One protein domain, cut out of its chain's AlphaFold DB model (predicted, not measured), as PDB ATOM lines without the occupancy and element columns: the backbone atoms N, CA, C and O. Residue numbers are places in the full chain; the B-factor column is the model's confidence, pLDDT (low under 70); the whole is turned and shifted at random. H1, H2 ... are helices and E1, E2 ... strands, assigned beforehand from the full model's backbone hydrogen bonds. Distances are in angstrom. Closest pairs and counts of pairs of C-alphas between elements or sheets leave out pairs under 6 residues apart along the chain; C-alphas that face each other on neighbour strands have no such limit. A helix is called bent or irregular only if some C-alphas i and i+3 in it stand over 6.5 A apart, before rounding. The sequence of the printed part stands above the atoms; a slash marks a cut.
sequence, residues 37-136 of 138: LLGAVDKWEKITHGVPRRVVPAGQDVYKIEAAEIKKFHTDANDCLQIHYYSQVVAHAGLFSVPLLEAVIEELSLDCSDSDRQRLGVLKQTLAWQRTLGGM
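What this domain is: This is residues 37 to 136 of the 138 residues of an uncharacterized protein of Acidobacteria bacterium (UniProt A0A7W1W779). A small hairpin of two short strands, E1 and E2, with the short helix H1 near one end of it, makes one side of the domain; the other side is a hairpin of two long helices, H3 and H4, side by side and running opposite ways, with the short helix H2 packed on the first part of H3. H1 reaches from the strands toward the last part of H3, and the long link of residues 50 to 66 swings out from E2 to H1 as a wide loop, of which residues 57 to 64 stick out free. The printed part has 100 residues with two named strands and four named helices, in the order E1, E2, H1, H2, H3, H4; the two strands make one antiparallel sheet, and the class is mostly helix. The whole is compact, with a radius of gyration of the C-alphas of 14.7 A, and spans 42 by 32 by 20 A.

Where its parts are: Strand E1 is residues 39 to 41, beginning at C-alpha 39 at (-41.479, -50.274, 7.671), and strand E2 is residues 47 to 49. Helix H1 is residues 67 to 74, 10.8 A from first to last C-alpha. Helix H2 is residues 86 to 92, 10.1 A long by the same measure. Helix H3 is residues 94 to 110 and measures 26.2 A from C-alpha 94 at (-28.892, -41.207, -1.677) to C-alpha 110. H3 is irregular: its C-alphas 95 and 98 are 7.3 A apart, and its line is a rough one. Helix H4, residues 114 to 134, is the longest, 30.0 A from first to last C-alpha, and ends at C-alpha 134 at (-22.699, -31.557, 2.467).

How they stand to each other: E1 and E2 form a hairpin of antiparallel neighbours, with 174 degrees between their directions. The C-alphas of Ala 40 and Thr 48 face each other at 5.3 A, and N 40 and O 48 are within hydrogen-bond range at 2.9 A, as are N 48 and O 40 at 2.9 A. The closest C-alphas of E2 and H1 are those of Ile 47 and Phe 73, 6.3 A apart. H1 and H3 are close but not clearly touching; their closest C-alphas, those of Lys 71 and Leu 108, are 6.9 A apart. They run opposite ways at a steep tilt of 67 degrees, only just short of about perpendicular. H3 and H4 form a helical hairpin and touch, closest at the C-alphas of Ser 109 and Arg 117, 5.9 A apart, at a shallow tilt of 21 degrees, opposite ways. H2 and H3 form another helical hairpin; H3 touches H2 with residues 97 to 101 alone, closest at the C-alphas of Val 90 and Ser 97, 5.1 A apart, at a shallow tilt of 27 degrees, opposite ways. H2 and H4 are apart, and E1 and E2 are apart from H2, H3 and H4. In H1, H2 and H4 every O i to N i+4 pair is within hydrogen-bond range; in H3, 10 of 13 are.

The domain as a whole: The two C-alphas farthest apart are those of Trp 44 and Met 136, at 46.4 A. The printed part runs from residue 37 to residue 136 with no cut. The links E2 to H1, of 17 residues, and H1 to H2, of 11 residues, are long; the links E1 to E2, H2 to H3 and H3 to H4 are tight. The mean pLDDT of the printed part is 86.6, and the model's confidence is low, under 70, at residues 133 to 136, of which 133 and 134 belong to H4.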
ATOM      1  N   LEU A  37     -38.422 -49.263   1.350       89.62
ATOM      2  CA  LEU A  37     -39.346 -49.709   2.389       89.62
ATOM      3  C   LEU A  37     -38.936 -49.092   3.729       89.62
ATOM      4  O   LEU A  37     -37.821 -49.316   4.193       89.62
ATOM      5  N   LEU A  38     -39.840 -48.327   4.339       91.25
ATOM      6  CA  LEU A  38     -39.597 -47.640   5.616       91.25
ATOM      7  C   LEU A  38     -40.049 -48.464   6.830       91.25
ATOM      8  O   LEU A  38     -39.615 -48.217   7.955       91.25
ATOM      9  N   GLY A  39     -40.925 -49.442   6.617       92.38
ATOM     10  CA  GLY A  39     -41.479 -50.274   7.671       92.38
ATOM     11  C   GLY A  39     -42.630 -51.141   7.191       92.38
ATOM     12  O   GLY A  39     -42.892 -51.250   5.993       92.38
ATOM     13  N   ALA A  40     -43.301 -51.774   8.146       92.81
ATOM     14  CA  ALA A  40     -44.467 -52.608   7.902       92.81
ATOM     15  C   ALA A  40     -45.441 -52.550   9.079       92.81
ATOM     16  O   ALA A  40     -45.027 -52.450  10.238       92.81
ATOM     17  N   VAL A  41     -46.725 -52.687   8.756       91.38
ATOM     18  CA  VAL A  41     -47.801 -52.970   9.707       91.38
ATOM     19  C   VAL A  41     -48.191 -54.432   9.527       91.38
ATOM     20  O   VAL A  41     -48.403 -54.883   8.399       91.38
ATOM     21  N   ASP A  42     -48.224 -55.198  10.613       89.88
ATOM     22  CA  ASP A  42     -48.652 -56.594  10.555       89.88
ATOM     23  C   ASP A  42     -50.168 -56.760  10.758       89.88
ATOM     24  O   ASP A  42     -50.916 -55.808  10.976       89.88
ATOM     25  N   LYS A  43     -50.638 -58.008  10.685       88.56
ATOM     26  CA  LYS A  43     -52.057 -58.362  10.843       88.56
ATOM     27  C   LYS A  43     -52.639 -58.062  12.232       88.56
ATOM     28  O   LYS A  43     -53.847 -58.183  12.407       88.56
ATOM     29  N   TRP A  44     -51.797 -57.751  13.215       90.06
ATOM     30  CA  TRP A  44     -52.191 -57.373  14.571       90.06
ATOM     31  C   TRP A  44     -52.050 -55.863  14.798       90.06
ATOM     32  O   TRP A  44     -51.991 -55.423  15.941       90.06
ATOM     33  N   GLU A  45     -51.963 -55.082  13.716       88.81
ATOM     34  CA  GLU A  45     -51.725 -53.636  13.727       88.81
ATOM     35  C   GLU A  45     -50.404 -53.218  14.381       88.81
ATOM     36  O   GLU A  45     -50.206 -52.048  14.722       88.81
ATOM     37  N   LYS A  46     -49.459 -54.150  14.544       89.88
ATOM     38  CA  LYS A  46     -48.155 -53.804  15.091       89.88
ATOM     39  C   LYS A  46     -47.327 -53.127  14.013       89.88
ATOM     40  O   LYS A  46     -47.003 -53.721  12.982       89.88
ATOM     41  N   ILE A  47     -46.937 -51.895  14.301       92.12
ATOM     42  CA  ILE A  47     -46.063 -51.111  13.444       92.12
ATOM     43  C   ILE A  47     -44.604 -51.445  13.745       92.12
ATOM     44  O   ILE A  47     -44.173 -51.554  14.897       92.12
ATOM     45  N   THR A  48     -43.827 -51.610  12.683       91.75
ATOM     46  CA  THR A  48     -42.381 -51.799  12.747       91.75
ATOM     47  C   THR A  48     -41.708 -50.875  11.751       91.75
ATOM     48  O   THR A  48     -42.030 -50.891  10.568       91.75
ATOM     49  N   HIS A  49     -40.766 -50.068  12.230       93.12
ATOM     50  CA  HIS A  49     -39.940 -49.204  11.389       93.12
ATOM     51  C   HIS A  49     -38.641 -49.931  11.062       93.12
ATOM     52  O   HIS A  49     -37.976 -50.458  11.958       93.12
ATOM     53  N   GLY A  50     -38.279 -49.951   9.788       86.56
ATOM     54  CA  GLY A  50     -37.088 -50.614   9.288       86.56
ATOM     55  C   GLY A  50     -37.380 -51.587   8.150       86.56
ATOM     56  O   GLY A  50     -38.451 -51.572   7.553       86.56
ATOM     57  N   VAL A  51     -36.421 -52.469   7.861       83.56
ATOM     58  CA  VAL A  51     -36.530 -53.397   6.735       83.56
ATOM     59  C   VAL A  51     -37.584 -54.459   7.059       83.56
ATOM     60  O   VAL A  51     -37.419 -55.190   8.045       83.56
ATOM     61  N   PRO A  52     -38.649 -54.595   6.249       84.06
ATOM     62  CA  PRO A  52     -39.636 -55.641   6.454       84.06
ATOM     63  C   PRO A  52     -38.995 -57.027   6.370       84.06
ATOM     64  O   PRO A  52     -38.178 -57.308   5.497       84.06
ATOM     65  N   ARG A  53     -39.418 -57.946   7.243       82.94
ATOM     66  CA  ARG A  53     -38.957 -59.351   7.218       82.94
ATOM     67  C   ARG A  53     -39.550 -60.169   6.067       82.94
ATOM     68  O   ARG A  53     -39.289 -61.365   5.964       82.94
ATOM     69  N   ARG A  54     -40.385 -59.547   5.235       80.88
ATOM     70  CA  ARG A  54     -41.094 -60.177   4.127       80.88
ATOM     71  C   ARG A  54     -40.704 -59.499   2.823       80.88
ATOM     72  O   ARG A  54     -40.648 -58.277   2.749       80.88
ATOM     73  N   VAL A  55     -40.486 -60.314   1.799       81.69
ATOM     74  CA  VAL A  55     -40.290 -59.845   0.428       81.69
ATOM     75  C   VAL A  55     -41.652 -59.497  -0.165       81.69
ATOM     76  O   VAL A  55     -42.572 -60.316  -0.109       81.69
ATOM     77  N   VAL A  56     -41.777 -58.292  -0.721       81.94
ATOM     78  CA  VAL A  56     -42.942 -57.884  -1.516       81.94
ATOM     79  C   VAL A  56     -42.776 -58.482  -2.918       81.94
ATOM     80  O   VAL A  56     -41.767 -58.186  -3.564       81.94
ATOM     81  N   PRO A  57     -43.687 -59.357  -3.385       80.31
ATOM     82  CA  PRO A  57     -43.608 -59.905  -4.736       80.31
ATOM     83  C   PRO A  57     -43.664 -58.805  -5.804       80.31
ATOM     84  O   PRO A  57     -44.209 -57.727  -5.573       80.31
ATOM     85  N   ALA A  58     -43.132 -59.076  -6.994       77.75
ATOM     86  CA  ALA A  58     -43.350 -58.187  -8.131       77.75
ATOM     87  C   ALA A  58     -44.831 -58.215  -8.560       77.75
ATOM     88  O   ALA A  58     -45.515 -59.223  -8.372       77.75
ATOM     89  N   GLY A  59     -45.319 -57.111  -9.132       76.19
ATOM     90  CA  GLY A  59     -46.695 -57.002  -9.634       76.19
ATOM     91  C   GLY A  59     -47.770 -56.889  -8.549       76.19
ATOM     92  O   GLY A  59     -48.929 -57.174  -8.822       76.19
ATOM     93  N   GLN A  60     -47.399 -56.525  -7.317       83.38
ATOM     94  CA  GLN A  60     -48.378 -56.166  -6.289       83.38
ATOM     95  C   GLN A  60     -48.883 -54.739  -6.503       83.38
ATOM     96  O   GLN A  60     -48.117 -53.864  -6.913       83.38
ATOM     97  N   ASP A  61     -50.149 -54.510  -6.162       85.94
ATOM     98  CA  ASP A  61     -50.751 -53.183  -6.201       85.94
ATOM     99  C   ASP A  61     -50.118 -52.257  -5.154       85.94
ATOM    100  O   ASP A  61     -49.789 -52.663  -4.034       85.94
ATOM    101  N   VAL A  62     -49.958 -50.988  -5.527       86.19
ATOM    102  CA  VAL A  62     -49.439 -49.932  -4.655       86.19
ATOM    103  C   VAL A  62     -50.523 -48.882  -4.487       86.19
ATOM    104  O   VAL A  62     -51.000 -48.308  -5.464       86.19
ATOM    105  N   TYR A  63     -50.879 -48.610  -3.236       89.94
ATOM    106  CA  TYR A  63     -51.875 -47.608  -2.879       89.94
ATOM    107  C   TYR A  63     -51.226 -46.475  -2.093       89.94
ATOM    108  O   TYR A  63     -50.259 -46.678  -1.355       89.94
ATOM    109  N   LYS A  64     -51.771 -45.269  -2.257       90.69
ATOM    110  CA  LYS A  64     -51.417 -44.134  -1.411       90.69
ATOM    111  C   LYS A  64     -52.053 -44.339  -0.034       90.69
ATOM    112  O   LYS A  64     -53.223 -44.687   0.049       90.69
ATOM    113  N   ILE A  65     -51.265 -44.118   1.011       90.50
ATOM    114  CA  ILE A  65     -51.722 -44.140   2.402       90.50
ATOM    115  C   ILE A  65     -52.357 -42.784   2.740       90.50
ATOM    116  O   ILE A  65     -51.853 -41.740   2.311       90.50
ATOM    117  N   GLU A  66     -53.446 -42.797   3.508       91.06
ATOM    118  CA  GLU A  66     -54.144 -41.583   3.947       91.06
ATOM    119  C   GLU A  66     -53.436 -40.900   5.128       91.06
ATOM    120  O   GLU A  66     -52.728 -41.536   5.910       91.06
ATOM    121  N   ALA A  67     -53.668 -39.598   5.324       87.12
ATOM    122  CA  ALA A  67     -52.994 -38.809   6.367       87.12
ATOM    123  C   ALA A  67     -53.150 -39.403   7.786       87.12
ATOM    124  O   ALA A  67     -52.197 -39.454   8.565       87.12
ATOM    125  N   ALA A  68     -54.336 -39.933   8.109       88.25
ATOM    126  CA  ALA A  68     -54.595 -40.579   9.397       88.25
ATOM    127  C   ALA A  68     -53.744 -41.847   9.606       88.25
ATOM    128  O   ALA A  68     -53.250 -42.100  10.707       88.25
ATOM    129  N   GLU A  69     -53.539 -42.631   8.550       91.06
ATOM    130  CA  GLU A  69     -52.711 -43.838   8.587       91.06
ATOM    131  C   GLU A  69     -51.219 -43.497   8.626       91.06
ATOM    132  O   GLU A  69     -50.463 -44.180   9.319       91.06
ATOM    133  N   ILE A  70     -50.799 -42.411   7.966       91.19
ATOM    134  CA  ILE A  70     -49.444 -41.861   8.110       91.19
ATOM    135  C   ILE A  70     -49.195 -41.519   9.580       91.19
ATOM    136  O   ILE A  70     -48.192 -41.959  10.143       91.19
ATOM    137  N   LYS A  71     -50.110 -40.804  10.240       88.94
ATOM    138  CA  LYS A  71     -49.966 -40.480  11.666       88.94
ATOM    139  C   LYS A  71     -49.921 -41.737  12.537       88.94
ATOM    140  O   LYS A  71     -49.028 -41.853  13.376       88.94
ATOM    141  N   LYS A  72     -50.830 -42.693  12.307       91.50
ATOM    142  CA  LYS A  72     -50.843 -43.978  13.028       91.50
ATOM    143  C   LYS A  72     -49.504 -44.698  12.881       91.50
ATOM    144  O   LYS A  72     -48.959 -45.149  13.876       91.50
ATOM    145  N   PHE A  73     -48.942 -44.748  11.673       93.50
ATOM    146  CA  PHE A  73     -47.643 -45.370  11.424       93.50
ATOM    147  C   PHE A  73     -46.514 -44.711  12.228       93.50
ATOM    148  O   PHE A  73     -45.650 -45.406  12.736       93.50
ATOM    149  N   HIS A  74     -46.524 -43.391  12.406       93.31
ATOM    150  CA  HIS A  74     -45.442 -42.690  13.100       93.31
ATOM    151  C   HIS A  74     -45.649 -42.530  14.608       93.31
ATOM    152  O   HIS A  74     -44.818 -41.891  15.244       93.31
ATOM    153  N   THR A  75     -46.715 -43.068  15.197       91.38
ATOM    154  CA  THR A  75     -47.016 -42.905  16.628       91.38
ATOM    155  C   THR A  75     -46.923 -44.234  17.370       91.38
ATOM    156  O   THR A  75     -47.253 -45.295  16.839       91.38
ATOM    157  N   ASP A  76     -46.412 -44.197  18.601       88.88
ATOM    158  CA  ASP A  76     -46.404 -45.361  19.489       88.88
ATOM    159  C   ASP A  76     -47.671 -45.442  20.363       88.88
ATOM    160  O   ASP A  76     -48.596 -44.641  20.247       88.88
ATOM    161  N   ALA A  77     -47.722 -46.428  21.265       86.06
ATOM    162  CA  ALA A  77     -48.861 -46.634  22.162       86.06
ATOM    163  C   ALA A  77     -49.135 -45.457  23.123       86.06
ATOM    164  O   ALA A  77     -50.206 -45.413  23.726       86.06
ATOM    165  N   ASN A  78     -48.191 -44.524  23.276       85.56
ATOM    166  CA  ASN A  78     -48.321 -43.316  24.091       85.56
ATOM    167  C   ASN A  78     -48.552 -42.057  23.235       85.56
ATOM    168  O   ASN A  78     -48.341 -40.951  23.731       85.56
ATOM    169  N   ASP A  79     -48.926 -42.216  21.959       84.12
ATOM    170  CA  ASP A  79     -49.093 -41.127  20.980       84.12
ATOM    171  C   ASP A  79     -47.815 -40.286  20.787       84.12
ATOM    172  O   ASP A  79     -47.856 -39.120  20.403       84.12
ATOM    173  N   CYS A  80     -46.646 -40.871  21.066       85.94
ATOM    174  CA  CYS A  80     -45.366 -40.210  20.849       85.94
ATOM    175  C   CYS A  80     -44.861 -40.488  19.434       85.94
ATOM    176  O   CYS A  80     -44.866 -41.633  18.978       85.94
ATOM    177  N   LEU A  81     -44.370 -39.444  18.760       90.69
ATOM    178  CA  LEU A  81     -43.850 -39.554  17.402       90.69
ATOM    179  C   LEU A  81     -42.521 -40.327  17.346       90.69
ATOM    180  O   LEU A  81     -41.594 -40.051  18.112       90.69
ATOM    181  N   GLN A  82     -42.402 -41.245  16.388       90.12
ATOM    182  CA  GLN A  82     -41.246 -42.112  16.171       90.12
ATOM    183  C   GLN A  82     -40.832 -42.125  14.693       90.12
ATOM    184  O   GLN A  82     -41.655 -42.288  13.799       90.12
ATOM    185  N   ILE A  83     -39.526 -42.023  14.416       91.75
ATOM    186  CA  ILE A  83     -38.953 -42.088  13.053       91.75
ATOM    187  C   ILE A  83     -37.707 -42.993  13.054       91.75
ATOM    188  O   ILE A  83     -36.612 -42.608  12.652       91.75
ATOM    189  N   HIS A  84     -37.833 -44.232  13.545       92.38
ATOM    190  CA  HIS A  84     -36.678 -45.144  13.643       92.38
ATOM    191  C   HIS A  84     -36.040 -45.525  12.294       92.38
ATOM    192  O   HIS A  84     -34.881 -45.932  12.263       92.38
ATOM    193  N   TYR A  85     -36.756 -45.374  11.174       92.19
ATOM    194  CA  TYR A  85     -36.212 -45.634   9.837       92.19
ATOM    195  C   TYR A  85     -35.292 -44.508   9.324       92.19
ATOM    196  O   TYR A  85     -34.738 -44.629   8.232       92.19
ATOM    197  N   TYR A  86     -35.096 -43.426  10.093       90.69
ATOM    198  CA  TYR A  86     -34.249 -42.284   9.727       90.69
ATOM    199  C   TYR A  86     -32.877 -42.710   9.186       90.69
ATOM    200  O   TYR A  86     -32.469 -42.293   8.103       90.69
ATOM    201  N   SER A  87     -32.179 -43.593   9.906       87.25
ATOM    202  CA  SER A  87     -30.844 -44.065   9.519       87.25
ATOM    203  C   SER A  87     -30.850 -44.810   8.184       87.25
ATOM    204  O   SER A  87     -29.907 -44.681   7.406       87.25
ATOM    205  N   GLN A  88     -31.925 -45.541   7.884       89.12
ATOM    206  CA  GLN A  88     -32.076 -46.256   6.618       89.12
ATOM    207  C   GLN A  88     -32.312 -45.297   5.458       89.12
ATOM    208  O   GLN A  88     -31.730 -45.483   4.391       89.12
ATOM    209  N   VAL A  89     -33.102 -44.241   5.664       91.19
ATOM    210  CA  VAL A  89     -33.299 -43.202   4.644       91.19
ATOM    211  C   VAL A  89     -31.985 -42.489   4.348       91.19
ATOM    212  O   VAL A  89     -31.610 -42.371   3.183       91.19
ATOM    213  N   VAL A  90     -31.236 -42.095   5.381       88.44
ATOM    214  CA  VAL A  90     -29.917 -41.465   5.208       88.44
ATOM    215  C   VAL A  90     -28.940 -42.390   4.472       88.44
ATOM    216  O   VAL A  90     -28.201 -41.929   3.606       88.44
ATOM    217  N   ALA A  91     -28.952 -43.693   4.767       87.94
ATOM    218  CA  ALA A  91     -28.033 -44.651   4.156       87.94
ATOM    219  C   ALA A  91     -28.400 -45.048   2.714       87.94
ATOM    220  O   ALA A  91     -27.505 -45.338   1.919       87.94
ATOM    221  N   HIS A  92     -29.692 -45.098   2.368       87.81
ATOM    222  CA  HIS A  92     -30.154 -45.769   1.146       87.81
ATOM    223  C   HIS A  92     -30.910 -44.878   0.157       87.81
ATOM    224  O   HIS A  92     -30.987 -45.235  -1.016       87.81
ATOM    225  N   ALA A  93     -31.430 -43.719   0.571       86.88
ATOM    226  CA  ALA A  93     -32.142 -42.819  -0.342       86.88
ATOM    227  C   ALA A  93     -31.202 -41.940  -1.192       86.88
ATOM    228  O   ALA A  93     -31.656 -41.234  -2.094       86.88
ATOM    229  N   GLY A  94     -29.890 -41.965  -0.922       86.31
ATOM    230  CA  GLY A  94     -28.892 -41.207  -1.677       86.31
ATOM    231  C   GLY A  94     -29.200 -39.707  -1.689       86.31
ATOM    232  O   GLY A  94     -29.432 -39.106  -0.638       86.31
ATOM    233  N   LEU A  95     -29.248 -39.113  -2.886       85.75
ATOM    234  CA  LEU A  95     -29.561 -37.691  -3.087       85.75
ATOM    235  C   LEU A  95     -30.968 -37.296  -2.602       85.75
ATOM    236  O   LEU A  95     -31.210 -36.123  -2.336       85.75
ATOM    237  N   PHE A  96     -31.881 -38.261  -2.455       87.06
ATOM    238  CA  PHE A  96     -33.242 -38.018  -1.977       87.06
ATOM    239  C   PHE A  96     -33.383 -38.098  -0.457       87.06
ATOM    240  O   PHE A  96     -34.458 -37.805   0.048       87.06
ATOM    241  N   SER A  97     -32.331 -38.458   0.283       89.38
ATOM    242  CA  SER A  97     -32.399 -38.622   1.745       89.38
ATOM    243  C   SER A  97     -32.938 -37.387   2.470       89.38
ATOM    244  O   SER A  97     -33.947 -37.485   3.163       89.38
ATOM    245  N   VAL A  98     -32.308 -36.223   2.284       89.62
ATOM    246  CA  VAL A  98     -32.732 -34.977   2.944       89.62
ATOM    247  C   VAL A  98     -34.109 -34.507   2.455       89.62
ATOM    248  O   VAL A  98     -34.969 -34.322   3.313       89.62
ATOM    249  N   PRO A  99     -34.386 -34.381   1.138       89.62
ATOM    250  CA  PRO A  99     -35.713 -33.970   0.667       89.62
ATOM    251  C   PRO A  99     -36.845 -34.894   1.131       89.62
ATOM    252  O   PRO A  99     -37.921 -34.419   1.481       89.62
ATOM    253  N   LEU A 100     -36.607 -36.212   1.169       90.50
ATOM    254  CA  LEU A 100     -37.595 -37.181   1.644       90.50
ATOM    255  C   LEU A 100     -37.884 -36.992   3.135       90.50
ATOM    256  O   LEU A 100     -39.042 -36.995   3.540       90.50
ATOM    257  N   LEU A 101     -36.844 -36.817   3.955       92.12
ATOM    258  CA  LEU A 101     -37.017 -36.586   5.388       92.12
ATOM    259  C   LEU A 101     -37.697 -35.244   5.669       92.12
ATOM    260  O   LEU A 101     -38.560 -35.191   6.538       92.12
ATOM    261  N   GLU A 102     -37.364 -34.185   4.927       91.44
ATOM    262  CA  GLU A 102     -38.041 -32.886   5.034       91.44
ATOM    263  C   GLU A 102     -39.537 -33.004   4.715       91.44
ATOM    264  O   GLU A 102     -40.351 -32.529   5.504       91.44
ATOM    265  N   ALA A 103     -39.895 -33.698   3.628       91.19
ATOM    266  CA  ALA A 103     -41.288 -33.915   3.244       91.19
ATOM    267  C   ALA A 103     -42.067 -34.702   4.308       91.19
ATOM    268  O   ALA A 103     -43.187 -34.338   4.656       91.19
ATOM    269  N   VAL A 104     -41.463 -35.751   4.879       91.69
ATOM    270  CA  VAL A 104     -42.106 -36.510   5.960       91.69
ATOM    271  C   VAL A 104     -42.258 -35.662   7.225       91.69
ATOM    272  O   VAL A 104     -43.311 -35.684   7.853       91.69
ATOM    273  N   ILE A 105     -41.240 -34.888   7.606       92.06
ATOM    274  CA  ILE A 105     -41.319 -34.004   8.777       92.06
ATOM    275  C   ILE A 105     -42.411 -32.947   8.595       92.06
ATOM    276  O   ILE A 105     -43.115 -32.637   9.556       92.06
ATOM    277  N   GLU A 106     -42.548 -32.384   7.395       91.00
ATOM    278  CA  GLU A 106     -43.588 -31.406   7.078       91.00
ATOM    279  C   GLU A 106     -44.988 -32.007   7.226       91.00
ATOM    280  O   GLU A 106     -45.795 -31.445   7.966       91.00
ATOM    281  N   GLU A 107     -45.227 -33.185   6.645       89.88
ATOM    282  CA  GLU A 107     -46.497 -33.914   6.775       89.88
ATOM    283  C   GLU A 107     -46.838 -34.194   8.251       89.88
ATOM    284  O   GLU A 107     -47.940 -33.916   8.718       89.88
ATOM    285  N   LEU A 108     -45.860 -34.672   9.028       90.88
ATOM    286  CA  LEU A 108     -46.050 -34.986  10.449       90.88
ATOM    287  C   LEU A 108     -46.230 -33.740  11.324       90.88
ATOM    288  O   LEU A 108     -46.834 -33.818  12.394       90.88
ATOM    289  N   SER A 109     -45.727 -32.584  10.891       89.12
ATOM    290  CA  SER A 109     -45.828 -31.337  11.656       89.12
ATOM    291  C   SER A 109     -47.245 -30.759  11.676       89.12
ATOM    292  O   SER A 109     -47.551 -29.968  12.576       89.12
ATOM    293  N   LEU A 110     -48.101 -31.146  10.721       86.31
ATOM    294  CA  LEU A 110     -49.463 -30.625  10.587       86.31
ATOM    295  C   LEU A 110     -50.334 -30.976  11.804       86.31
ATOM    296  O   LEU A 110     -50.918 -30.070  12.395       86.31
ATOM    297  N   ASP A 111     -50.304 -32.239  12.245       82.50
ATOM    298  CA  ASP A 111     -51.243 -32.791  13.239       82.50
ATOM    299  C   ASP A 111     -50.563 -33.412  14.483       82.50
ATOM    300  O   ASP A 111     -51.089 -34.353  15.093       82.50
ATOM    301  N   CYS A 112     -49.385 -32.919  14.874       83.62
ATOM    302  CA  CYS A 112     -48.637 -33.408  16.042       83.62
ATOM    303  C   CYS A 112     -48.791 -32.525  17.295       83.62
ATOM    304  O   CYS A 112     -49.232 -31.377  17.221       83.62
ATOM    305  N   SER A 113     -48.413 -33.067  18.460       85.69
ATOM    306  CA  SER A 113     -48.381 -32.311  19.718       85.69
ATOM    307  C   SER A 113     -47.325 -31.198  19.682       85.69
ATOM    308  O   SER A 113     -46.336 -31.291  18.953       85.69
ATOM    309  N   ASP A 114     -47.455 -30.171  20.529       86.31
ATOM    310  CA  ASP A 114     -46.437 -29.109  20.634       86.31
ATOM    311  C   ASP A 114     -45.045 -29.663  20.984       86.31
ATOM    312  O   ASP A 114     -44.021 -29.179  20.494       86.31
ATOM    313  N   SER A 115     -45.006 -30.720  21.801       86.88
ATOM    314  CA  SER A 115     -43.763 -31.396  22.175       86.88
ATOM    315  C   SER A 115     -43.106 -32.112  20.988       86.88
ATOM    316  O   SER A 115     -41.885 -32.063  20.825       86.88
ATOM    317  N   ASP A 116     -43.902 -32.735  20.116       89.19
ATOM    318  CA  ASP A 116     -43.422 -33.365  18.884       89.19
ATOM    319  C   ASP A 116     -42.998 -32.326  17.861       89.19
ATOM    320  O   ASP A 116     -41.947 -32.474  17.245       89.19
ATOM    321  N   ARG A 117     -43.748 -31.230  17.738       89.31
ATOM    322  CA  ARG A 117     -43.411 -30.117  16.850       89.31
ATOM    323  C   ARG A 117     -42.053 -29.509  17.196       89.31
ATOM    324  O   ARG A 117     -41.264 -29.227  16.294       89.31
ATOM    325  N   GLN A 118     -41.736 -29.359  18.483       89.31
ATOM    326  CA  GLN A 118     -40.407 -28.924  18.930       89.31
ATOM    327  C   GLN A 118     -39.316 -29.931  18.530       89.31
ATOM    328  O   GLN A 118     -38.298 -29.539  17.956       89.31
ATOM    329  N   ARG A 119     -39.540 -31.232  18.770       90.00
ATOM    330  CA  ARG A 119     -38.603 -32.306  18.387       90.00
ATOM    331  C   ARG A 119     -38.364 -32.354  16.873       90.00
ATOM    332  O   ARG A 119     -37.216 -32.417  16.430       90.00
ATOM    333  N   LEU A 120     -39.431 -32.264  16.086       91.12
ATOM    334  CA  LEU A 120     -39.393 -32.192  14.627       91.12
ATOM    335  C   LEU A 120     -38.671 -30.936  14.132       91.12
ATOM    336  O   LEU A 120     -37.900 -31.016  13.179       91.12
ATOM    337  N   GLY A 121     -38.856 -29.796  14.802       88.75
ATOM    338  CA  GLY A 121     -38.133 -28.559  14.508       88.75
ATOM    339  C   GLY A 121     -36.620 -28.710  14.675       88.75
ATOM    340  O   GLY A 121     -35.860 -28.299  13.797       88.75
ATOM    341  N   VAL A 122     -36.176 -29.366  15.753       89.19
ATOM    342  CA  VAL A 122     -34.752 -29.686  15.960       89.19
ATOM    343  C   VAL A 122     -34.235 -30.595  14.844       89.19
ATOM    344  O   VAL A 122     -33.197 -30.298  14.251       89.19
ATOM    345  N   LEU A 123     -34.976 -31.655  14.504       87.94
ATOM    346  CA  LEU A 123     -34.595 -32.582  13.435       87.94
ATOM    347  C   LEU A 123     -34.491 -31.879  12.070       87.94
ATOM    348  O   LEU A 123     -33.506 -32.065  11.354       87.94
ATOM    349  N   LYS A 124     -35.462 -31.020  11.734       88.38
ATOM    350  CA  LYS A 124     -35.459 -30.198  10.514       88.38
ATOM    351  C   LYS A 124     -34.232 -29.289  10.459       88.38
ATOM    352  O   LYS A 124     -33.578 -29.203   9.422       88.38
ATOM    353  N   GLN A 125     -33.873 -28.662  11.580       87.12
ATOM    354  CA  GLN A 125     -32.679 -27.826  11.653       87.12
ATOM    355  C   GLN A 125     -31.402 -28.648  11.427       87.12
ATOM    356  O   GLN A 125     -30.526 -28.223  10.674       87.12
ATOM    357  N   THR A 126     -31.294 -29.840  12.026       86.38
ATOM    358  CA  THR A 126     -30.159 -30.750  11.798       86.38
ATOM    359  C   THR A 126     -30.028 -31.140  10.323       86.38
ATOM    360  O   THR A 126     -28.922 -31.110   9.781       86.38
ATOM    361  N   LEU A 127     -31.141 -31.445   9.653       85.94
ATOM    362  CA  LEU A 127     -31.154 -31.786   8.227       85.94
ATOM    363  C   LEU A 127     -30.730 -30.607   7.337       85.94
ATOM    364  O   LEU A 127     -29.907 -30.782   6.434       85.94
ATOM    365  N   ALA A 128     -31.204 -29.394   7.633       83.94
ATOM    366  CA  ALA A 128     -30.795 -28.183   6.918       83.94
ATOM    367  C   ALA A 128     -29.279 -27.924   7.037       83.94
ATOM    368  O   ALA A 128     -28.614 -27.564   6.057       83.94
ATOM    369  N   TRP A 129     -28.703 -28.172   8.218       78.88
ATOM    370  CA  TRP A 129     -27.254 -28.113   8.429       78.88
ATOM    371  C   TRP A 129     -26.500 -29.176   7.625       78.88
ATOM    372  O   TRP A 129     -25.496 -28.850   6.988       78.88
ATOM    373  N   GLN A 130     -26.981 -30.423   7.599       77.56
ATOM    374  CA  GLN A 130     -26.372 -31.491   6.795       77.56
ATOM    375  C   GLN A 130     -26.369 -31.158   5.301       77.56
ATOM    376  O   GLN A 130     -25.366 -31.392   4.628       77.56
ATOM    377  N   ARG A 131     -27.444 -30.552   4.791       75.50
ATOM    378  CA  ARG A 131     -27.517 -30.071   3.405       75.50
ATOM    379  C   ARG A 131     -26.503 -28.959   3.128       75.50
ATOM    380  O   ARG A 131     -25.821 -28.998   2.107       75.50
ATOM    381  N   THR A 132     -26.386 -27.996   4.040       75.75
ATOM    382  CA  THR A 132     -25.480 -26.843   3.890       75.75
ATOM    383  C   THR A 132     -24.009 -27.270   3.915       75.75
ATOM    384  O   THR A 132     -23.228 -26.849   3.067       75.75
ATOM    385  N   LEU A 133     -23.632 -28.156   4.843       68.75
ATOM    386  CA  LEU A 133     -22.258 -28.656   4.972       68.75
ATOM    387  C   LEU A 133     -21.911 -29.731   3.930       68.75
ATOM    388  O   LEU A 133     -20.779 -29.779   3.453       68.75
ATOM    389  N   GLY A 134     -22.872 -30.573   3.540       60.84
ATOM    390  CA  GLY A 134     -22.699 -31.557   2.467       60.84
ATOM    391  C   GLY A 134     -22.478 -30.907   1.099       60.84
ATOM    392  O   GLY A 134     -21.704 -31.427   0.300       60.84
ATOM    393  N   GLY A 135     -23.081 -29.737   0.860       54.91
ATOM    394  CA  GLY A 135     -22.849 -28.927  -0.340       54.91
ATOM    395  C   GLY A 135     -21.497 -28.199  -0.381       54.91
ATOM    396  O   GLY A 135     -21.099 -27.743  -1.447       54.91
ATOM    397  N   MET A 136     -20.776 -28.107   0.744       47.78
ATOM    398  CA  MET A 136     -19.439 -27.494   0.830       47.78
ATOM    399  C   MET A 136     -18.289 -28.478   0.558       47.78
ATOM    400  O   MET A 136     -17.125 -28.088   0.591       47.78
TER     401      MET A 136